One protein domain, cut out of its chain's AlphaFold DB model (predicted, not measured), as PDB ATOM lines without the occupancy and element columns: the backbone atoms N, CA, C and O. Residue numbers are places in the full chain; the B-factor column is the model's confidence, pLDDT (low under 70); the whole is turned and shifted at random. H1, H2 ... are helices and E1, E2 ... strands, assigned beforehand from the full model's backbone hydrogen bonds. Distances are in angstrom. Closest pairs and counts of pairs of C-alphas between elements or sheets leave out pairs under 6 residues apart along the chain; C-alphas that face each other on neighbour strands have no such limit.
ATOM      1  N   LEU A 253      52.049  30.275  -8.316       42.34
ATOM      2  CA  LEU A 253      51.417  30.412  -9.636       42.34
ATOM      3  C   LEU A 253      49.934  30.796  -9.547       42.34
ATOM      4  O   LEU A 253      49.477  31.637 -10.324       42.34
ATOM      5  N   ASP A 254      49.184  30.228  -8.602       45.41
ATOM      6  CA  ASP A 254      47.767  30.560  -8.415       45.41
ATOM      7  C   ASP A 254      47.567  31.937  -7.762       45.41
ATOM      8  O   ASP A 254      46.648  32.674  -8.136       45.41
ATOM      9  N   THR A 255      48.453  32.340  -6.846       48.06
ATOM     10  CA  THR A 255      48.435  33.681  -6.238       48.06
ATOM     11  C   THR A 255      48.925  34.761  -7.200       48.06
ATOM     12  O   THR A 255      48.258  35.786  -7.315       48.06
ATOM     13  N   ASP A 256      49.983  34.530  -7.976       49.78
ATOM     14  CA  ASP A 256      50.450  35.432  -9.035       49.78
ATOM     15  C   ASP A 256      49.403  35.575 -10.136       49.78
ATOM     16  O   ASP A 256      49.141  36.683 -10.611       49.78
ATOM     17  N   ARG A 257      48.718  34.481 -10.493       54.44
ATOM     18  CA  ARG A 257      47.572  34.525 -11.404       54.44
ATOM     19  C   ARG A 257      46.418  35.323 -10.804       54.44
ATOM     20  O   ARG A 257      45.848  36.157 -11.503       54.44
ATOM     21  N   ALA A 258      46.089  35.145  -9.525       55.06
ATOM     22  CA  ALA A 258      45.035  35.910  -8.856       55.06
ATOM     23  C   ALA A 258      45.376  37.408  -8.719       55.06
ATOM     24  O   ALA A 258      44.502  38.267  -8.893       55.06
ATOM     25  N   ILE A 259      46.643  37.741  -8.459       56.97
ATOM     26  CA  ILE A 259      47.167  39.111  -8.421       56.97
ATOM     27  C   ILE A 259      47.122  39.721  -9.823       56.97
ATOM     28  O   ILE A 259      46.617  40.833  -9.979       56.97
ATOM     29  N   ALA A 260      47.566  38.992 -10.850       60.28
ATOM     30  CA  ALA A 260      47.516  39.431 -12.242       60.28
ATOM     31  C   ALA A 260      46.075  39.661 -12.715       60.28
ATOM     32  O   ALA A 260      45.798  40.680 -13.343       60.28
ATOM     33  N   VAL A 261      45.135  38.782 -12.351       62.16
ATOM     34  CA  VAL A 261      43.700  38.940 -12.648       62.16
ATOM     35  C   VAL A 261      43.110  40.143 -11.907       62.16
ATOM     36  O   VAL A 261      42.352  40.916 -12.492       62.16
ATOM     37  N   SER A 262      43.484  40.362 -10.643       63.53
ATOM     38  CA  SER A 262      43.012  41.510  -9.852       63.53
ATOM     39  C   SER A 262      43.545  42.844 -10.385       63.53
ATOM     40  O   SER A 262      42.796  43.819 -10.476       63.53
ATOM     41  N   ARG A 263      44.828  42.888 -10.772       69.44
ATOM     42  CA  ARG A 263      45.446  44.052 -11.425       69.44
ATOM     43  C   ARG A 263      44.800  44.316 -12.776       69.44
ATOM     44  O   ARG A 263      44.337  45.427 -13.010       69.44
ATOM     45  N   LEU A 264      44.655  43.280 -13.602       71.81
ATOM     46  CA  LEU A 264      43.979  43.370 -14.892       71.81
ATOM     47  C   LEU A 264      42.545  43.889 -14.731       71.81
ATOM     48  O   LEU A 264      42.152  44.789 -15.458       71.81
ATOM     49  N   SER A 265      41.780  43.409 -13.748       76.88
ATOM     50  CA  SER A 265      40.409  43.873 -13.486       76.88
ATOM     51  C   SER A 265      40.340  45.366 -13.127       76.88
ATOM     52  O   SER A 265      39.492  46.101 -13.647       76.88
ATOM     53  N   ARG A 266      41.275  45.852 -12.297       75.75
ATOM     54  CA  ARG A 266      41.392  47.285 -11.973       75.75
ATOM     55  C   ARG A 266      41.745  48.105 -13.217       75.75
ATOM     56  O   ARG A 266      41.087  49.112 -13.481       75.75
ATOM     57  N   SER A 267      42.721  47.651 -13.996       80.00
ATOM     58  CA  SER A 267      43.152  48.319 -15.226       80.00
ATOM     59  C   SER A 267      42.048  48.341 -16.285       80.00
ATOM     60  O   SER A 267      41.814  49.370 -16.915       80.00
ATOM     61  N   LEU A 268      41.286  47.251 -16.417       83.06
ATOM     62  CA  LEU A 268      40.111  47.167 -17.283       83.06
ATOM     63  C   LEU A 268      39.011  48.129 -16.834       83.06
ATOM     64  O   LEU A 268      38.405  48.773 -17.681       83.06
ATOM     65  N   SER A 269      38.780  48.279 -15.526       85.62
ATOM     66  CA  SER A 269      37.774  49.214 -14.996       85.62
ATOM     67  C   SER A 269      38.100  50.659 -15.369       85.62
ATOM     68  O   SER A 269      37.227  51.402 -15.822       85.62
ATOM     69  N   LEU A 270      39.370  51.041 -15.220       84.00
ATOM     70  CA  LEU A 270      39.871  52.371 -15.561       84.00
ATOM     71  C   LEU A 270      39.854  52.613 -17.075       84.00
ATOM     72  O   LEU A 270      39.295  53.614 -17.525       84.00
ATOM     73  N   ALA A 271      40.383  51.676 -17.866       85.56
ATOM     74  CA  ALA A 271      40.384  51.761 -19.325       85.56
ATOM     75  C   ALA A 271      38.955  51.816 -19.893       85.56
ATOM     76  O   ALA A 271      38.661  52.633 -20.771       85.56
ATOM     77  N   ALA A 272      38.038  51.012 -19.345       87.62
ATOM     78  CA  ALA A 272      36.632  51.008 -19.725       87.62
ATOM     79  C   ALA A 272      35.964  52.354 -19.431       87.62
ATOM     80  O   ALA A 272      35.309  52.931 -20.302       87.62
ATOM     81  N   ALA A 273      36.148  52.879 -18.216       87.12
ATOM     82  CA  ALA A 273      35.566  54.151 -17.807       87.12
ATOM     83  C   ALA A 273      36.122  55.325 -18.630       87.12
ATOM     84  O   ALA A 273      35.376  56.248 -18.979       87.12
ATOM     85  N   ALA A 274      37.404  55.261 -18.998       85.31
ATOM     86  CA  ALA A 274      38.078  56.278 -19.787       85.31
ATOM     87  C   ALA A 274      37.692  56.261 -21.271       85.31
ATOM     88  O   ALA A 274      37.505  57.340 -21.824       85.31
ATOM     89  N   GLU A 275      37.567  55.103 -21.929       88.25
ATOM     90  CA  GLU A 275      37.501  55.032 -23.405       88.25
ATOM     91  C   GLU A 275      36.178  54.520 -23.975       88.25
ATOM     92  O   GLU A 275      35.803  54.905 -25.085       88.25
ATOM     93  N   LEU A 276      35.424  53.700 -23.240       90.31
ATOM     94  CA  LEU A 276      34.177  53.164 -23.779       90.31
ATOM     95  C   LEU A 276      33.101  54.252 -23.837       90.31
ATOM     96  O   LEU A 276      33.039  55.161 -23.011       90.31
ATOM     97  N   ASN A 277      32.214  54.184 -24.824       90.94
ATOM     98  CA  ASN A 277      31.009  55.011 -24.796       90.94
ATOM     99  C   ASN A 277      30.024  54.458 -23.733       90.94
ATOM    100  O   ASN A 277      30.199  53.325 -23.288       90.94
ATOM    101  N   PRO A 278      29.010  55.226 -23.290       89.25
ATOM    102  CA  PRO A 278      28.037  54.776 -22.291       89.25
ATOM    103  C   PRO A 278      27.449  53.385 -22.554       89.25
ATOM    104  O   PRO A 278      27.395  52.568 -21.638       89.25
ATOM    105  N   ARG A 279      27.084  53.075 -23.803       88.19
ATOM    106  CA  ARG A 279      26.521  51.764 -24.149       88.19
ATOM    107  C   ARG A 279      27.522  50.615 -23.995       88.19
ATOM    108  O   ARG A 279      27.195  49.615 -23.368       88.19
ATOM    109  N   HIS A 280      28.743  50.757 -24.504       91.12
ATOM    110  CA  HIS A 280      29.798  49.749 -24.338       91.12
ATOM    111  C   HIS A 280      30.281  49.663 -22.883       91.12
ATOM    112  O   HIS A 280      30.620  48.583 -22.408       91.12
ATOM    113  N   TYR A 281      30.254  50.771 -22.139       90.62
ATOM    114  CA  TYR A 281      30.552  50.776 -20.709       90.62
ATOM    115  C   TYR A 281      29.493  50.006 -19.907       90.62
ATOM    116  O   TYR A 281      29.844  49.239 -19.014       90.62
ATOM    117  N   ALA A 282      28.210  50.130 -20.261       88.19
ATOM    118  CA  ALA A 282      27.150  49.323 -19.665       88.19
ATOM    119  C   ALA A 282      27.329  47.827 -19.963       88.19
ATOM    120  O   ALA A 282      27.223  47.018 -19.047       88.19
ATOM    121  N   ILE A 283      27.687  47.458 -21.199       88.56
ATOM    122  CA  ILE A 283      28.034  46.068 -21.544       88.56
ATOM    123  C   ILE A 283      29.212  45.586 -20.689       88.56
ATOM    124  O   ILE A 283      29.126  44.519 -20.088       88.56
ATOM    125  N   TYR A 284      30.277  46.383 -20.568       90.38
ATOM    126  CA  TYR A 284      31.411  46.080 -19.693       90.38
ATOM    127  C   TYR A 284      30.984  45.850 -18.235       90.38
ATOM    128  O   TYR A 284      31.445  44.895 -17.614       90.38
ATOM    129  N   ARG A 285      30.064  46.663 -17.695       88.38
ATOM    130  CA  ARG A 285      29.528  46.470 -16.340       88.38
ATOM    131  C   ARG A 285      28.835  45.118 -16.189       88.38
ATOM    132  O   ARG A 285      29.191  44.391 -15.265       88.38
ATOM    133  N   VAL A 286      27.965  44.740 -17.131       85.44
ATOM    134  CA  VAL A 286      27.334  43.403 -17.146       85.44
ATOM    135  C   VAL A 286      28.392  42.298 -17.159       85.44
ATOM    136  O   VAL A 286      28.302  41.354 -16.378       85.44
ATOM    137  N   LEU A 287      29.431  42.429 -17.991       84.25
ATOM    138  CA  LEU A 287      30.531  41.459 -18.055       84.25
ATOM    139  C   LEU A 287      31.289  41.361 -16.720       84.25
ATOM    140  O   LEU A 287      31.538  40.263 -16.228       84.25
ATOM    141  N   SER A 288      31.627  42.498 -16.107       83.56
ATOM    142  CA  SER A 288      32.396  42.560 -14.855       83.56
ATOM    143  C   SER A 288      31.636  42.011 -13.640       83.56
ATOM    144  O   SER A 288      32.228  41.386 -12.759       83.56
ATOM    145  N   GLU A 289      30.315  42.185 -13.613       82.38
ATOM    146  CA  GLU A 289      29.442  41.718 -12.533       82.38
ATOM    147  C   GLU A 289      29.144  40.210 -12.650       82.38
ATOM    148  O   GLU A 289      28.827  39.552 -11.661       82.38
ATOM    149  N   ASN A 290      29.354  39.625 -13.835       78.12
ATOM    150  CA  ASN A 290      29.193  38.195 -14.111       78.12
ATOM    151  C   ASN A 290      30.534  37.429 -14.165       78.12
ATOM    152  O   ASN A 290      30.654  36.400 -14.830       78.12
ATOM    153  N   THR A 291      31.543  37.881 -13.414       72.50
ATOM    154  CA  THR A 291      32.874  37.233 -13.307       72.50
ATOM    155  C   THR A 291      32.865  35.865 -12.613       72.50
ATOM    156  O   THR A 291      33.838  35.117 -12.673       72.50
ATOM    157  N   HIS A 292      31.753  35.491 -11.980       65.00
ATOM    158  CA  HIS A 292      31.535  34.131 -11.489       65.00
ATOM    159  C   HIS A 292      31.295  33.128 -12.635       65.00
ATOM    160  O   HIS A 292      31.572  31.944 -12.467       65.00
ATOM    161  N   LEU A 293      30.850  33.596 -13.809       66.00
ATOM    162  CA  LEU A 293      30.557  32.767 -14.987       66.00
ATOM    163  C   LEU A 293      31.684  32.790 -16.028       66.00
ATOM    164  O   LEU A 293      31.826  31.860 -16.830       66.00
ATOM    165  N   PHE A 294      32.493  33.848 -16.020       69.62
ATOM    166  CA  PHE A 294      33.481  34.121 -17.054       69.62
ATOM    167  C   PHE A 294      34.755  34.745 -16.477       69.62
ATOM    168  O   PHE A 294      34.717  35.489 -15.501       69.62
ATOM    169  N   ASP A 295      35.886  34.454 -17.108       73.00
ATOM    170  CA  ASP A 295      37.215  34.933 -16.755       73.00
ATOM    171  C   ASP A 295      37.793  35.810 -17.872       73.00
ATOM    172  O   ASP A 295      37.537  35.592 -19.060       73.00
ATOM    173  N   TRP A 296      38.591  36.802 -17.487       75.88
ATOM    174  CA  TRP A 296      39.268  37.696 -18.424       75.88
ATOM    175  C   TRP A 296      40.635  37.123 -18.772       75.88
ATOM    176  O   TRP A 296      41.453  36.883 -17.884       75.88
ATOM    177  N   ARG A 297      40.922  36.951 -20.062       77.56
ATOM    178  CA  ARG A 297      42.248  36.540 -20.520       77.56
ATOM    179  C   ARG A 297      42.745  37.509 -21.576       77.56
ATOM    180  O   ARG A 297      42.018  37.866 -22.494       77.56
ATOM    181  N   LEU A 298      43.991  37.937 -21.426       72.81
ATOM    182  CA  LEU A 298      44.687  38.700 -22.447       72.81
ATOM    183  C   LEU A 298      45.542  37.721 -23.254       72.81
ATOM    184  O   LEU A 298      46.391  37.027 -22.689       72.81
ATOM    185  N   GLU A 299      45.273  37.616 -24.547       76.88
ATOM    186  CA  GLU A 299      46.061  36.798 -25.460       76.88
ATOM    187  C   GLU A 299      47.423  37.462 -25.754       76.88
ATOM    188  O   GLU A 299      47.603  38.664 -25.516       76.88
ATOM    189  N   PRO A 300      48.433  36.691 -26.207       66.94
ATOM    190  CA  PRO A 300      49.774  37.214 -26.485       66.94
ATOM    191  C   PRO A 300      49.806  38.331 -27.538       66.94
ATOM    192  O   PRO A 300      50.714  39.155 -27.523       66.94
ATOM    193  N   ASP A 301      48.807  38.370 -28.419       67.75
ATOM    194  CA  ASP A 301      48.591  39.402 -29.437       67.75
ATOM    195  C   ASP A 301      47.964  40.697 -28.875       67.75
ATOM    196  O   ASP A 301      47.753  41.659 -29.610       67.75
ATOM    197  N   GLY A 302      47.677  40.744 -27.568       62.66
ATOM    198  CA  GLY A 302      47.043  41.878 -26.899       62.66
ATOM    199  C   GLY A 302      45.516  41.863 -26.964       62.66
ATOM    200  O   GLY A 302      44.886  42.803 -26.471       62.66
ATOM    201  N   LYS A 303      44.902  40.811 -27.519       73.25
ATOM    202  CA  LYS A 303      43.450  40.690 -27.594       73.25
ATOM    203  C   LYS A 303      42.859  40.297 -26.245       73.25
ATOM    204  O   LYS A 303      43.307  39.358 -25.590       73.25
ATOM    205  N   LEU A 304      41.822  41.018 -25.822       75.88
ATOM    206  CA  LEU A 304      41.066  40.669 -24.627       75.88
ATOM    207  C   LEU A 304      39.979  39.663 -25.002       75.88
ATOM    208  O   LEU A 304      39.070  39.974 -25.769       75.88
ATOM    209  N   VAL A 305      40.057  38.464 -24.438       74.75
ATOM    210  CA  VAL A 305      39.060  37.414 -24.630       74.75
ATOM    211  C   VAL A 305      38.384  37.068 -23.313       74.75
ATOM    212  O   VAL A 305      38.955  37.175 -22.225       74.75
ATOM    213  N   PHE A 306      37.128  36.659 -23.432       71.38
ATOM    214  CA  PHE A 306      36.294  36.263 -22.310       71.38
ATOM    215  C   PHE A 306      36.149  34.742 -22.330       71.38
ATOM    216  O   PHE A 306      35.608  34.179 -23.284       71.38
ATOM    217  N   VAL A 307      36.678  34.069 -21.309       70.94
ATOM    218  CA  VAL A 307      36.725  32.604 -21.223       70.94
ATOM    219  C   VAL A 307      35.671  32.138 -20.234       70.94
ATOM    220  O   VAL A 307      35.620  32.603 -19.103       70.94
ATOM    221  N   LYS A 308      34.807  31.211 -20.638       69.06
ATOM    222  CA  LYS A 308      33.809  30.638 -19.734       69.06
ATOM    223  C   LYS A 308      34.494  29.813 -18.635       69.06
ATOM    224  O   LYS A 308      35.387  29.030 -18.945       69.06
ATOM    225  N   ARG A 309      34.077  29.977 -17.374       69.12
ATOM    226  CA  ARG A 309      34.622  29.211 -16.241       69.12
ATOM    227  C   ARG A 309      34.063  27.786 -16.192       69.12
ATOM    228  O   ARG A 309      32.910  27.550 -16.568       69.12
ATOM    229  N   ASP A 310      34.871  26.855 -15.688       53.66
ATOM    230  CA  ASP A 310      34.453  25.473 -15.446       53.66
ATOM    231  C   ASP A 310      33.316  25.446 -14.414       53.66
ATOM    232  O   ASP A 310      33.447  25.971 -13.310       53.66
ATOM    233  N   GLY A 311      32.169  24.878 -14.799       54.78
ATOM    234  CA  GLY A 311      30.951  24.835 -13.977       54.78
ATOM    235  C   GLY A 311      29.836  25.796 -14.401       54.78
ATOM    236  O   GLY A 311      28.697  25.600 -13.985       54.78
ATOM    237  N   ALA A 312      30.098  26.767 -15.284       57.81
ATOM    238  CA  ALA A 312      29.035  27.612 -15.832       57.81
ATOM    239  C   ALA A 312      28.114  26.790 -16.764       57.81
ATOM    240  O   ALA A 312      28.560  26.108 -17.701       57.81
ATOM    241  N   GLY A 313      26.804  26.822 -16.517       53.41
ATOM    242  CA  GLY A 313      25.822  25.939 -17.153       53.41
ATOM    243  C   GLY A 313      25.724  26.139 -18.671       53.41
ATOM    244  O   GLY A 313      25.993  27.219 -19.197       53.41
ATOM    245  N   ARG A 314      25.311  25.111 -19.434       46.97
ATOM    246  CA  ARG A 314      25.118  25.200 -20.907       46.97
ATOM    247  C   ARG A 314      24.136  26.309 -21.350       46.97
ATOM    248  O   ARG A 314      24.143  26.662 -22.524       46.97
ATOM    249  N   GLY A 315      23.323  26.856 -20.439       49.28
ATOM    250  CA  GLY A 315      22.331  27.908 -20.708       49.28
ATOM    251  C   GLY A 315      22.757  29.345 -20.376       49.28
ATOM    252  O   GLY A 315      22.052  30.277 -20.754       49.28
ATOM    253  N   GLU A 316      23.893  29.554 -19.707       58.41
ATOM    254  CA  GLU A 316      24.355  30.892 -19.317       58.41
ATOM    255  C   GLU A 316      25.053  31.565 -20.498       58.41
ATOM    256  O   GLU A 316      26.211  31.292 -20.822       58.41
ATOM    257  N   ASN A 317      24.300  32.409 -21.200       71.69
ATOM    258  CA  ASN A 317      24.775  33.132 -22.365       71.69
ATOM    259  C   ASN A 317      24.874  34.618 -22.028       71.69
ATOM    260  O   ASN A 317      23.863  35.290 -21.833       71.69
ATOM    261  N   ILE A 318      26.098  35.135 -22.012       77.19
ATOM    262  CA  ILE A 318      26.381  36.535 -21.699       77.19
ATOM    263  C   ILE A 318      25.647  37.516 -22.626       77.19
ATOM    264  O   ILE A 318      25.239  38.592 -22.203       77.19
ATOM    265  N   ALA A 319      25.369  37.115 -23.873       79.31
ATOM    266  CA  ALA A 319      24.566  37.914 -24.792       79.31
ATOM    267  C   ALA A 319      23.101  38.022 -24.336       79.31
ATOM    268  O   ALA A 319      22.471  39.045 -24.576       79.31
ATOM    269  N   VAL A 320      22.555  37.006 -23.657       80.44
ATOM    270  CA  VAL A 320      21.200  37.055 -23.079       80.44
ATOM    271  C   VAL A 320      21.158  38.018 -21.896       80.44
ATOM    272  O   VAL A 320      20.241  38.829 -21.826       80.44
ATOM    273  N   GLN A 321      22.169  37.993 -21.024       82.00
ATOM    274  CA  GLN A 321      22.271  38.940 -19.906       82.00
ATOM    275  C   GLN A 321      22.405  40.383 -20.412       82.00
ATOM    276  O   GLN A 321      21.654  41.263 -20.002       82.00
ATOM    277  N   VAL A 322      23.267  40.622 -21.406       84.12
ATOM    278  CA  VAL A 322      23.403  41.942 -22.045       84.12
ATOM    279  C   VAL A 322      22.093  42.394 -22.699       84.12
ATOM    280  O   VAL A 322      21.726  43.565 -22.600       84.12
ATOM    281  N   MET A 323      21.340  41.487 -23.326       83.25
ATOM    282  CA  MET A 323      20.014  41.812 -23.861       83.25
ATOM    283  C   MET A 323      19.009  42.195 -22.776       83.25
ATOM    284  O   MET A 323      18.237  43.124 -22.991       83.25
ATOM    285  N   GLN A 324      18.984  41.473 -21.658       82.88
ATOM    286  CA  GLN A 324      18.037  41.716 -20.569       82.88
ATOM    287  C   GLN A 324      18.338  43.026 -19.841       82.88
ATOM    288  O   GLN A 324      17.420  43.768 -19.504       82.88
ATOM    289  N   GLU A 325      19.617  43.323 -19.628       85.44
ATOM    290  CA  GLU A 325      20.030  44.424 -18.763       85.44
ATOM    291  C   GLU A 325      20.285  45.731 -19.519       85.44
ATOM    292  O   GLU A 325      19.770  46.782 -19.134       85.44
ATOM    293  N   VAL A 326      21.043  45.671 -20.619       84.94
ATOM    294  CA  VAL A 326      21.365  46.854 -21.435       84.94
ATOM    295  C   VAL A 326      20.226  47.147 -22.415       84.94
ATOM    296  O   VAL A 326      19.863  48.303 -22.637       84.94
ATOM    297  N   GLY A 327      19.617  46.099 -22.979       80.44
ATOM    298  CA  GLY A 327      18.475  46.222 -23.884       80.44
ATOM    299  C   GLY A 327      18.807  46.790 -25.270       80.44
ATOM    300  O   GLY A 327      19.951  47.070 -25.631       80.44
ATOM    301  N   GLY A 328      17.768  46.939 -26.099       78.88
ATOM    302  CA  GLY A 328      17.874  47.597 -27.407       78.88
ATOM    303  C   GLY A 328      18.643  46.812 -28.477       78.88
ATOM    304  O   GLY A 328      19.192  47.431 -29.390       78.88
ATOM    305  N   TYR A 329      18.708  45.482 -28.368       82.12
ATOM    306  CA  TYR A 329      19.286  44.592 -29.381       82.12
ATOM    307  C   TYR A 329      18.186  43.801 -30.091       82.12
ATOM    308  O   TYR A 329      17.301  43.254 -29.440       82.12
ATOM    309  N   ALA A 330      18.286  43.679 -31.418       76.44
ATOM    310  CA  ALA A 330      17.315  42.954 -32.247       76.44
ATOM    311  C   ALA A 330      17.302  41.427 -32.013       76.44
ATOM    312  O   ALA A 330      16.403  40.732 -32.471       76.44
ATOM    313  N   GLY A 331      18.301  40.884 -31.312       80.50
ATOM    314  CA  GLY A 331      18.388  39.463 -30.995       80.50
ATOM    315  C   GLY A 331      19.751  39.061 -30.434       80.50
ATOM    316  O   GLY A 331      20.678  39.874 -30.366       80.50
ATOM    317  N   ARG A 332      19.887  37.774 -30.082       81.44
ATOM    318  CA  ARG A 332      21.097  37.210 -29.447       81.44
ATOM    319  C   ARG A 332      22.368  37.452 -30.261       81.44
ATOM    320  O   ARG A 332      23.389  37.810 -29.688       81.44
ATOM    321  N   GLY A 333      22.303  37.334 -31.588       79.56
ATOM    322  CA  GLY A 333      23.453  37.599 -32.462       79.56
ATOM    323  C   GLY A 333      23.899  39.067 -32.472       79.56
ATOM    324  O   GLY A 333      25.091  39.348 -32.553       79.56
ATOM    325  N   ALA A 334      22.968  40.019 -32.346       79.62
ATOM    326  CA  ALA A 334      23.305  41.443 -32.261       79.62
ATOM    327  C   ALA A 334      23.966  41.787 -30.917       79.62
ATOM    328  O   ALA A 334      24.971  42.491 -30.898       79.62
ATOM    329  N   ALA A 335      23.453  41.236 -29.814       82.94
ATOM    330  CA  ALA A 335      24.067  41.400 -28.499       82.94
ATOM    331  C   ALA A 335      25.437  40.716 -28.409       82.94
ATOM    332  O   ALA A 335      26.371  41.294 -27.869       82.94
ATOM    333  N   TYR A 336      25.590  39.533 -29.009       85.06
ATOM    334  CA  TYR A 336      26.876  38.843 -29.080       85.06
ATOM    335  C   TYR A 336      27.925  39.667 -29.836       85.06
ATOM    336  O   TYR A 336      29.027  39.862 -29.335       85.06
ATOM    337  N   ARG A 337      27.572  40.231 -31.001       83.94
ATOM    338  CA  ARG A 337      28.465  41.143 -31.740       83.94
ATOM    339  C   ARG A 337      28.845  42.376 -30.921       83.94
ATOM    340  O   ARG A 337      30.004  42.762 -30.935       83.94
ATOM    341  N   ALA A 338      27.903  42.954 -30.177       86.31
ATOM    342  CA  ALA A 338      28.180  44.104 -29.321       86.31
ATOM    343  C   ALA A 338      29.100  43.764 -28.136       86.31
ATOM    344  O   ALA A 338      29.922  44.591 -27.747       86.31
ATOM    345  N   VAL A 339      28.999  42.552 -27.579       87.50
ATOM    346  CA  VAL A 339      29.949  42.052 -26.573       87.50
ATOM    347  C   VAL A 339      31.352  41.970 -27.168       87.50
ATOM    348  O   VAL A 339      32.273  42.528 -26.586       87.50
ATOM    349  N   HIS A 340      31.510  41.361 -28.345       86.88
ATOM    350  CA  HIS A 340      32.817  41.274 -29.012       86.88
ATOM    351  C   HIS A 340      33.390  42.649 -29.376       86.88
ATOM    352  O   HIS A 340      34.532  42.916 -29.025       86.88
ATOM    353  N   ASP A 341      32.592  43.564 -29.939       87.75
ATOM    354  CA  ASP A 341      33.048  44.941 -30.222       87.75
ATOM    355  C   ASP A 341      33.467  45.679 -28.935       87.75
ATOM    356  O   ASP A 341      34.436  46.436 -28.918       87.75
ATOM    357  N   THR A 342      32.785  45.425 -27.811       89.31
ATOM    358  CA  THR A 342      33.185  45.973 -26.503       89.31
ATOM    359  C   THR A 342      34.544  45.436 -26.062       89.31
ATOM    360  O   THR A 342      35.374  46.211 -25.588       89.31
ATOM    361  N   LEU A 343      34.773  44.129 -26.209       87.19
ATOM    362  CA  LEU A 343      36.031  43.480 -25.842       87.19
ATOM    363  C   LEU A 343      37.189  43.968 -26.715       87.19
ATOM    364  O   LEU A 343      38.237  44.309 -26.174       87.19
ATOM    365  N   ASP A 344      36.981  44.083 -28.028       85.19
ATOM    366  CA  ASP A 344      37.992  44.584 -28.960       85.19
ATOM    367  C   ASP A 344      38.379  46.033 -28.616       85.19
ATOM    368  O   ASP A 344      39.560  46.356 -28.472       85.19
ATOM    369  N   ARG A 345      37.392  46.907 -28.368       88.50
ATOM    370  CA  ARG A 345      37.636  48.294 -27.925       88.50
ATOM    371  C   ARG A 345      38.361  48.362 -26.586       88.50
ATOM    372  O   ARG A 345      39.215  49.229 -26.396       88.50
ATOM    373  N   LEU A 346      38.017  47.478 -25.655       85.75
ATOM    374  CA  LEU A 346      38.646  47.419 -24.341       85.75
ATOM    375  C   LEU A 346      40.087  46.899 -24.430       85.75
ATOM    376  O   LEU A 346      40.951  47.424 -23.735       85.75
ATOM    377  N   GLY A 347      40.366  45.948 -25.325       83.25
ATOM    378  CA  GLY A 347      41.720  45.497 -25.651       83.25
ATOM    379  C   GLY A 347      42.583  46.632 -26.209       83.25
ATOM    380  O   GLY A 347      43.678  46.874 -25.704       83.25
ATOM    381  N   VAL A 348      42.055  47.412 -27.163       84.50
ATOM    382  CA  VAL A 348      42.734  48.611 -27.693       84.50
ATOM    383  C   VAL A 348      42.995  49.640 -26.587       84.50
ATOM    384  O   VAL A 348      44.091  50.196 -26.502       84.50
ATOM    385  N   ALA A 349      42.015  49.881 -25.711       85.19
ATOM    386  CA  ALA A 349      42.167  50.803 -24.586       85.19
ATOM    387  C   ALA A 349      43.227  50.321 -23.579       85.19
ATOM    388  O   ALA A 349      44.048  51.115 -23.126       85.19
ATOM    389  N   LEU A 350      43.254  49.025 -23.262       82.50
ATOM    390  CA  LEU A 350      44.251  48.436 -22.368       82.50
ATOM    391  C   LEU A 350      45.660  48.503 -22.977       82.50
ATOM    392  O   LEU A 350      46.618  48.801 -22.271       82.50
ATOM    393  N   HIS A 351      45.797  48.282 -24.288       80.75
ATOM    394  CA  HIS A 351      47.086  48.407 -24.972       80.75
ATOM    395  C   HIS A 351      47.608  49.850 -24.956       80.75
ATOM    396  O   HIS A 351      48.796  50.074 -24.751       80.75
ATOM    397  N   LYS A 352      46.706  50.829 -25.099       80.31
ATOM    398  CA  LYS A 352      47.032  52.259 -25.042       80.31
ATOM    399  C   LYS A 352      47.562  52.704 -23.675       80.31
ATOM    400  O   LYS A 352      48.435  53.563 -23.627       80.31
ATOM    401  N   TYR A 353      47.007  52.171 -22.588       76.62
ATOM    402  CA  TYR A 353      47.317  52.619 -21.227       76.62
ATOM    403  C   TYR A 353      48.296  51.725 -20.460       76.62
ATOM    404  O   TYR A 353      48.842  52.144 -19.444       76.62
ATOM    405  N   GLY A 354      48.526  50.504 -20.932       70.88
ATOM    406  CA  GLY A 354      49.343  49.523 -20.234       70.88
ATOM    407  C   GLY A 354      48.561  48.713 -19.194       70.88
ATOM    408  O   GLY A 354      47.406  48.985 -18.861       70.88
ATOM    409  N   ARG A 355      49.206  47.649 -18.701       68.81
ATOM    410  CA  ARG A 355      48.590  46.657 -17.801       68.81
ATOM    411  C   ARG A 355      48.468  47.132 -16.351       68.81
ATOM    412  O   ARG A 355      47.638  46.583 -15.631       68.81
ATOM    413  N   ASP A 356      49.213  48.163 -15.964       67.94
ATOM    414  CA  ASP A 356      49.246  48.735 -14.614       67.94
ATOM    415  C   ASP A 356      48.772  50.202 -14.610       67.94
ATOM    416  O   ASP A 356      49.363  51.057 -13.958       67.94
ATOM    417  N   VAL A 357      47.711  50.506 -15.372       69.12
ATOM    418  CA  VAL A 357      47.185  51.873 -15.486       69.12
ATOM    419  C   VAL A 357      46.604  52.362 -14.155       69.12
ATOM    420  O   VAL A 357      45.769  51.708 -13.522       69.12
ATOM    421  N   THR A 358      47.006  53.560 -13.755       74.44
ATOM    422  CA  THR A 358      46.421  54.333 -12.661       74.44
ATOM    423  C   THR A 358      45.563  55.473 -13.210       74.44
ATOM    424  O   THR A 358      45.564  55.777 -14.403       74.44
ATOM    425  N   ILE A 359      44.794  56.145 -12.351       69.12
ATOM    426  CA  ILE A 359      43.973  57.280 -12.799       69.12
ATOM    427  C   ILE A 359      44.819  58.464 -13.298       69.12
ATOM    428  O   ILE A 359      44.336  59.289 -14.073       69.12
ATOM    429  N   GLU A 360      46.084  58.534 -12.882       74.56
ATOM    430  CA  GLU A 360      47.036  59.565 -13.292       74.56
ATOM    431  C   GLU A 360      47.536  59.342 -14.725       74.56
ATOM    432  O   GLU A 360      47.781  60.307 -15.448       74.56
ATOM    433  N   ASP A 361      47.552  58.096 -15.191       76.19
ATOM    434  CA  ASP A 361      47.940  57.737 -16.560       76.19
ATOM    435  C   ASP A 361      46.836  58.054 -17.590       76.19
ATOM    436  O   ASP A 361      47.052  58.036 -18.806       76.19
ATOM    437  N   ILE A 362      45.629  58.383 -17.119       80.56
ATOM    438  CA  ILE A 362      44.523  58.832 -17.965       80.56
ATOM    439  C   ILE A 362      44.702  60.334 -18.261       80.56
ATOM    440  O   ILE A 362      44.885  61.119 -17.325       80.56
ATOM    441  N   PRO A 363      44.581  60.782 -19.531       80.81
ATOM    442  CA  PRO A 363      44.596  62.198 -19.889       80.81
ATOM    443  C   PRO A 363      43.608  63.005 -19.049       80.81
ATOM    444  O   PRO A 363      42.478  62.560 -18.834       80.81
ATOM    445  N   VAL A 364      44.012  64.200 -18.607       77.69
ATOM    446  CA  VAL A 364      43.235  65.050 -17.685       77.69
ATOM    447  C   VAL A 364      41.795  65.252 -18.169       77.69
ATOM    448  O   VAL A 364      40.863  65.125 -17.378       77.69
ATOM    449  N   GLU A 365      41.589  65.436 -19.478       81.06
ATOM    450  CA  GLU A 365      40.258  65.616 -20.084       81.06
ATOM    451  C   GLU A 365      39.322  64.408 -19.894       81.06
ATOM    452  O   GLU A 365      38.099  64.543 -19.924       81.06
ATOM    453  N   LYS A 366      39.880  63.206 -19.714       82.69
ATOM    454  CA  LYS A 366      39.132  61.954 -19.540       82.69
ATOM    455  C   LYS A 366      39.025  61.517 -18.078       82.69
ATOM    456  O   LYS A 366      38.193  60.656 -17.793       82.69
ATOM    457  N   ARG A 367      39.802  62.100 -17.153       79.88
ATOM    458  CA  ARG A 367      39.807  61.722 -15.724       79.88
ATOM    459  C   ARG A 367      38.463  61.967 -15.051       79.88
ATOM    460  O   ARG A 367      37.973  61.083 -14.353       79.88
ATOM    461  N   THR A 368      37.838  63.115 -15.306       77.31
ATOM    462  CA  THR A 368      36.509  63.440 -14.758       77.31
ATOM    463  C   THR A 368      35.478  62.419 -15.231       77.31
ATOM    464  O   THR A 368      34.844  61.759 -14.417       77.31
ATOM    465  N   ARG A 369      35.431  62.155 -16.546       81.00
ATOM    466  CA  ARG A 369      34.545  61.139 -17.134       81.00
ATOM    467  C   ARG A 369      34.777  59.741 -16.557       81.00
ATOM    468  O   ARG A 369      33.815  59.012 -16.327       81.00
ATOM    469  N   ALA A 370      36.035  59.347 -16.364       76.56
ATOM    470  CA  ALA A 370      36.367  58.054 -15.779       76.56
ATOM    471  C   ALA A 370      35.897  57.971 -14.317       76.56
ATOM    472  O   ALA A 370      35.272  56.987 -13.931       76.56
ATOM    473  N   THR A 371      36.120  59.025 -13.533       74.31
ATOM    474  CA  THR A 371      35.706  59.114 -12.123       74.31
ATOM    475  C   THR A 371      34.184  59.069 -11.977       74.31
ATOM    476  O   THR A 371      33.666  58.271 -11.194       74.31
ATOM    477  N   ASP A 372      33.459  59.848 -12.782       75.69
ATOM    478  CA  ASP A 372      31.990  59.887 -12.780       75.69
ATOM    479  C   ASP A 372      31.398  58.513 -13.101       75.69
ATOM    480  O   ASP A 372      30.444  58.060 -12.476       75.69
ATOM    481  N   ARG A 373      31.994  57.796 -14.055       81.56
ATOM    482  CA  ARG A 373      31.531  56.460 -14.446       81.56
ATOM    483  C   ARG A 373      31.852  55.380 -13.426       81.56
ATOM    484  O   ARG A 373      31.038  54.486 -13.238       81.56
ATOM    485  N   LEU A 374      33.009  55.457 -12.768       77.12
ATOM    486  CA  LEU A 374      33.387  54.514 -11.711       77.12
ATOM    487  C   LEU A 374      32.536  54.687 -10.446       77.12
ATOM    488  O   LEU A 374      32.349  53.723  -9.708       77.12
ATOM    489  N   THR A 375      32.031  55.899 -10.204       81.25
ATOM    490  CA  THR A 375      31.177  56.230  -9.052       81.25
ATOM    491  C   THR A 375      29.679  56.148  -9.356       81.25
ATOM    492  O   THR A 375      28.876  56.093  -8.426       81.25
ATOM    493  N   ALA A 376      29.292  56.094 -10.634       75.12
ATOM    494  CA  ALA A 376      27.908  55.932 -11.051       75.12
ATOM    495  C   ALA A 376      27.318  54.588 -10.591       75.12
ATOM    496  O   ALA A 376      27.907  53.515 -10.744       75.12
ATOM    497  N   SER A 377      26.097  54.657 -10.060       81.94
ATOM    498  CA  SER A 377      25.282  53.483  -9.750       81.94
ATOM    499  C   SER A 377      24.908  52.715 -11.022       81.94
ATOM    500  O   SER A 377      24.873  53.262 -12.128       81.94
ATOM    501  N   ARG A 378      24.568  51.433 -10.863       81.69
ATOM    502  CA  ARG A 378      24.163  50.566 -11.978       81.69
ATOM    503  C   ARG A 378      22.999  51.153 -12.782       81.69
ATOM    504  O   ARG A 378      23.034  51.126 -14.008       81.69
ATOM    505  N   GLU A 379      22.009  51.730 -12.109       85.19
ATOM    506  CA  GLU A 379      20.854  52.369 -12.752       85.19
ATOM    507  C   GLU A 379      21.268  53.569 -13.609       85.19
ATOM    508  O   GLU A 379      20.843  53.679 -14.756       85.19
ATOM    509  N   GLN A 380      22.173  54.415 -13.104       84.00
ATOM    510  CA  GLN A 380      22.703  55.562 -13.848       84.00
ATOM    511  C   GLN A 380      23.481  55.131 -15.097       84.00
ATOM    512  O   GLN A 380      23.349  55.754 -16.150       84.00
ATOM    513  N   VAL A 381      24.262  54.047 -15.013       84.44
ATOM    514  CA  VAL A 381      24.991  53.504 -16.170       84.44
ATOM    515  C   VAL A 381      24.032  52.954 -17.229       84.44
ATOM    516  O   VAL A 381      24.201  53.236 -18.417       84.44
ATOM    517  N   MET A 382      23.011  52.198 -16.818       86.75
ATOM    518  CA  MET A 382      22.025  51.641 -17.750       86.75
ATOM    519  C   MET A 382      21.168  52.737 -18.391       86.75
ATOM    520  O   MET A 382      20.894  52.679 -19.588       86.75
ATOM    521  N   GLU A 383      20.804  53.775 -17.640       85.44
ATOM    522  CA  GLU A 383      20.064  54.919 -18.177       85.44
ATOM    523  C   GLU A 383      20.907  55.729 -19.176       85.44
ATOM    524  O   GLU A 383      20.433  56.088 -20.258       85.44
ATOM    525  N   ALA A 384      22.200  55.918 -18.897       83.06
ATOM    526  CA  ALA A 384      23.146  56.518 -19.840       83.06
ATOM    527  C   ALA A 384      23.317  55.686 -21.129       83.06
ATOM    528  O   ALA A 384      23.536  56.237 -22.207       83.06
ATOM    529  N   ALA A 385      23.199  54.357 -21.050       85.50
ATOM    530  CA  ALA A 385      23.216  53.484 -22.224       85.50
ATOM    531  C   ALA A 385      21.909  53.546 -23.034       85.50
ATOM    532  O   ALA A 385      21.945  53.485 -24.266       85.50
ATOM    533  N   ARG A 386      20.758  53.694 -22.364       82.44
ATOM    534  CA  ARG A 386      19.426  53.797 -22.993       82.44
ATOM    535  C   ARG A 386      19.213  55.124 -23.709       82.44
ATOM    536  O   ARG A 386      18.671  55.139 -24.813       82.44
ATOM    537  N   THR A 387      19.666  56.217 -23.102       79.19
ATOM    538  CA  THR A 387      19.642  57.565 -23.696       79.19
ATOM    539  C   THR A 387      20.531  57.663 -24.935       79.19
ATOM    540  O   THR A 387      20.267  58.468 -25.823       79.19
ATOM    541  N   GLN A 388      21.508  56.765 -25.071       72.56
ATOM    542  CA  GLN A 388      22.346  56.617 -26.257       72.56
ATOM    543  C   GLN A 388      21.691  55.843 -27.419       72.56
ATOM    544  O   GLN A 388      22.404  55.263 -28.245       72.56
ATOM    545  N   ARG A 389      20.348  55.793 -27.502       56.78
ATOM    546  CA  ARG A 389      19.647  55.070 -28.575       56.78
ATOM    547  C   ARG A 389      20.181  55.494 -29.945       56.78
ATOM    548  O   ARG A 389      20.291  56.674 -30.258       56.78
TER     549      ARG A 389
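This is residues 253 to 389 of the 407 residues of an uncharacterized protein of Acidithiobacillus sp. GGI-221 (UniProt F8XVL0). A long helix, H4, crosses H3, H2 and H1 in turn, each nearly at a right angle, with H2 in the middle. H5 packs on H1 and H6 on H2 at one side, the small hairpin of E1 and E2 packs on H4 at the other, and residues 253 to 259 of H1 stick out. The printed part has 137 residues, with H1, H2, E1, E2, H3, H4, H5 and H6 along the chain; it is mostly helix, its two strands antiparallel. It is compact, with a radius of gyration of the C-alphas of 14.7 A and spans of 38 by 38 by 26 A.

Start with H1, residues 253 to 275, and H2, residues 278 to 289, a helical hairpin that only just touches, with 3 pairs of C-alphas within 8 A, the closest Ala 272 and Tyr 281 at 6.2 A. Next come E1, residues 294 to 298, and E2, residues 304 to 308, a hairpin with N 295 and O 307 within hydrogen-bond range at 2.7 A. H3 is residues 318 to 325. H4, residues 332 to 353, touches these three helices, about perpendicular to each; the closest C-alphas are Ala 319 and Tyr 336 for H3, 5.0 A, His 280 and Thr 342 for H2, 5.5 A, and Ala 271 and Ala 349 for H1, 5.6 A. H5, residues 364 to 375, touches H1, closest C-alphas Ala 273 and Ala 370, 4.5 A. H6, residues 378 to 387, touches H2, closest C-alphas Arg 279 and Ala 385, 4.2 A. Every O i to N i+4 pair is within hydrogen-bond range in H1, H2, H3, H4 and H6, and 6 of 8 in H5.

Find C-alpha 253 at (51.417, 30.412, -9.636), where H1 begins its 31.5 A. H4, also 31.5 A, begins at C-alpha 332, (21.097, 37.210, -29.447), and H6 ends at C-alpha 387, (19.642, 57.565, -23.696).

The C-alphas farthest apart, Leu 253 and Arg 389, are 44.5 A apart. The printed part has no cut, and no link is long. Look for pLDDT under 70 in 31 residues, among them 253 to 263 and 308 to 316.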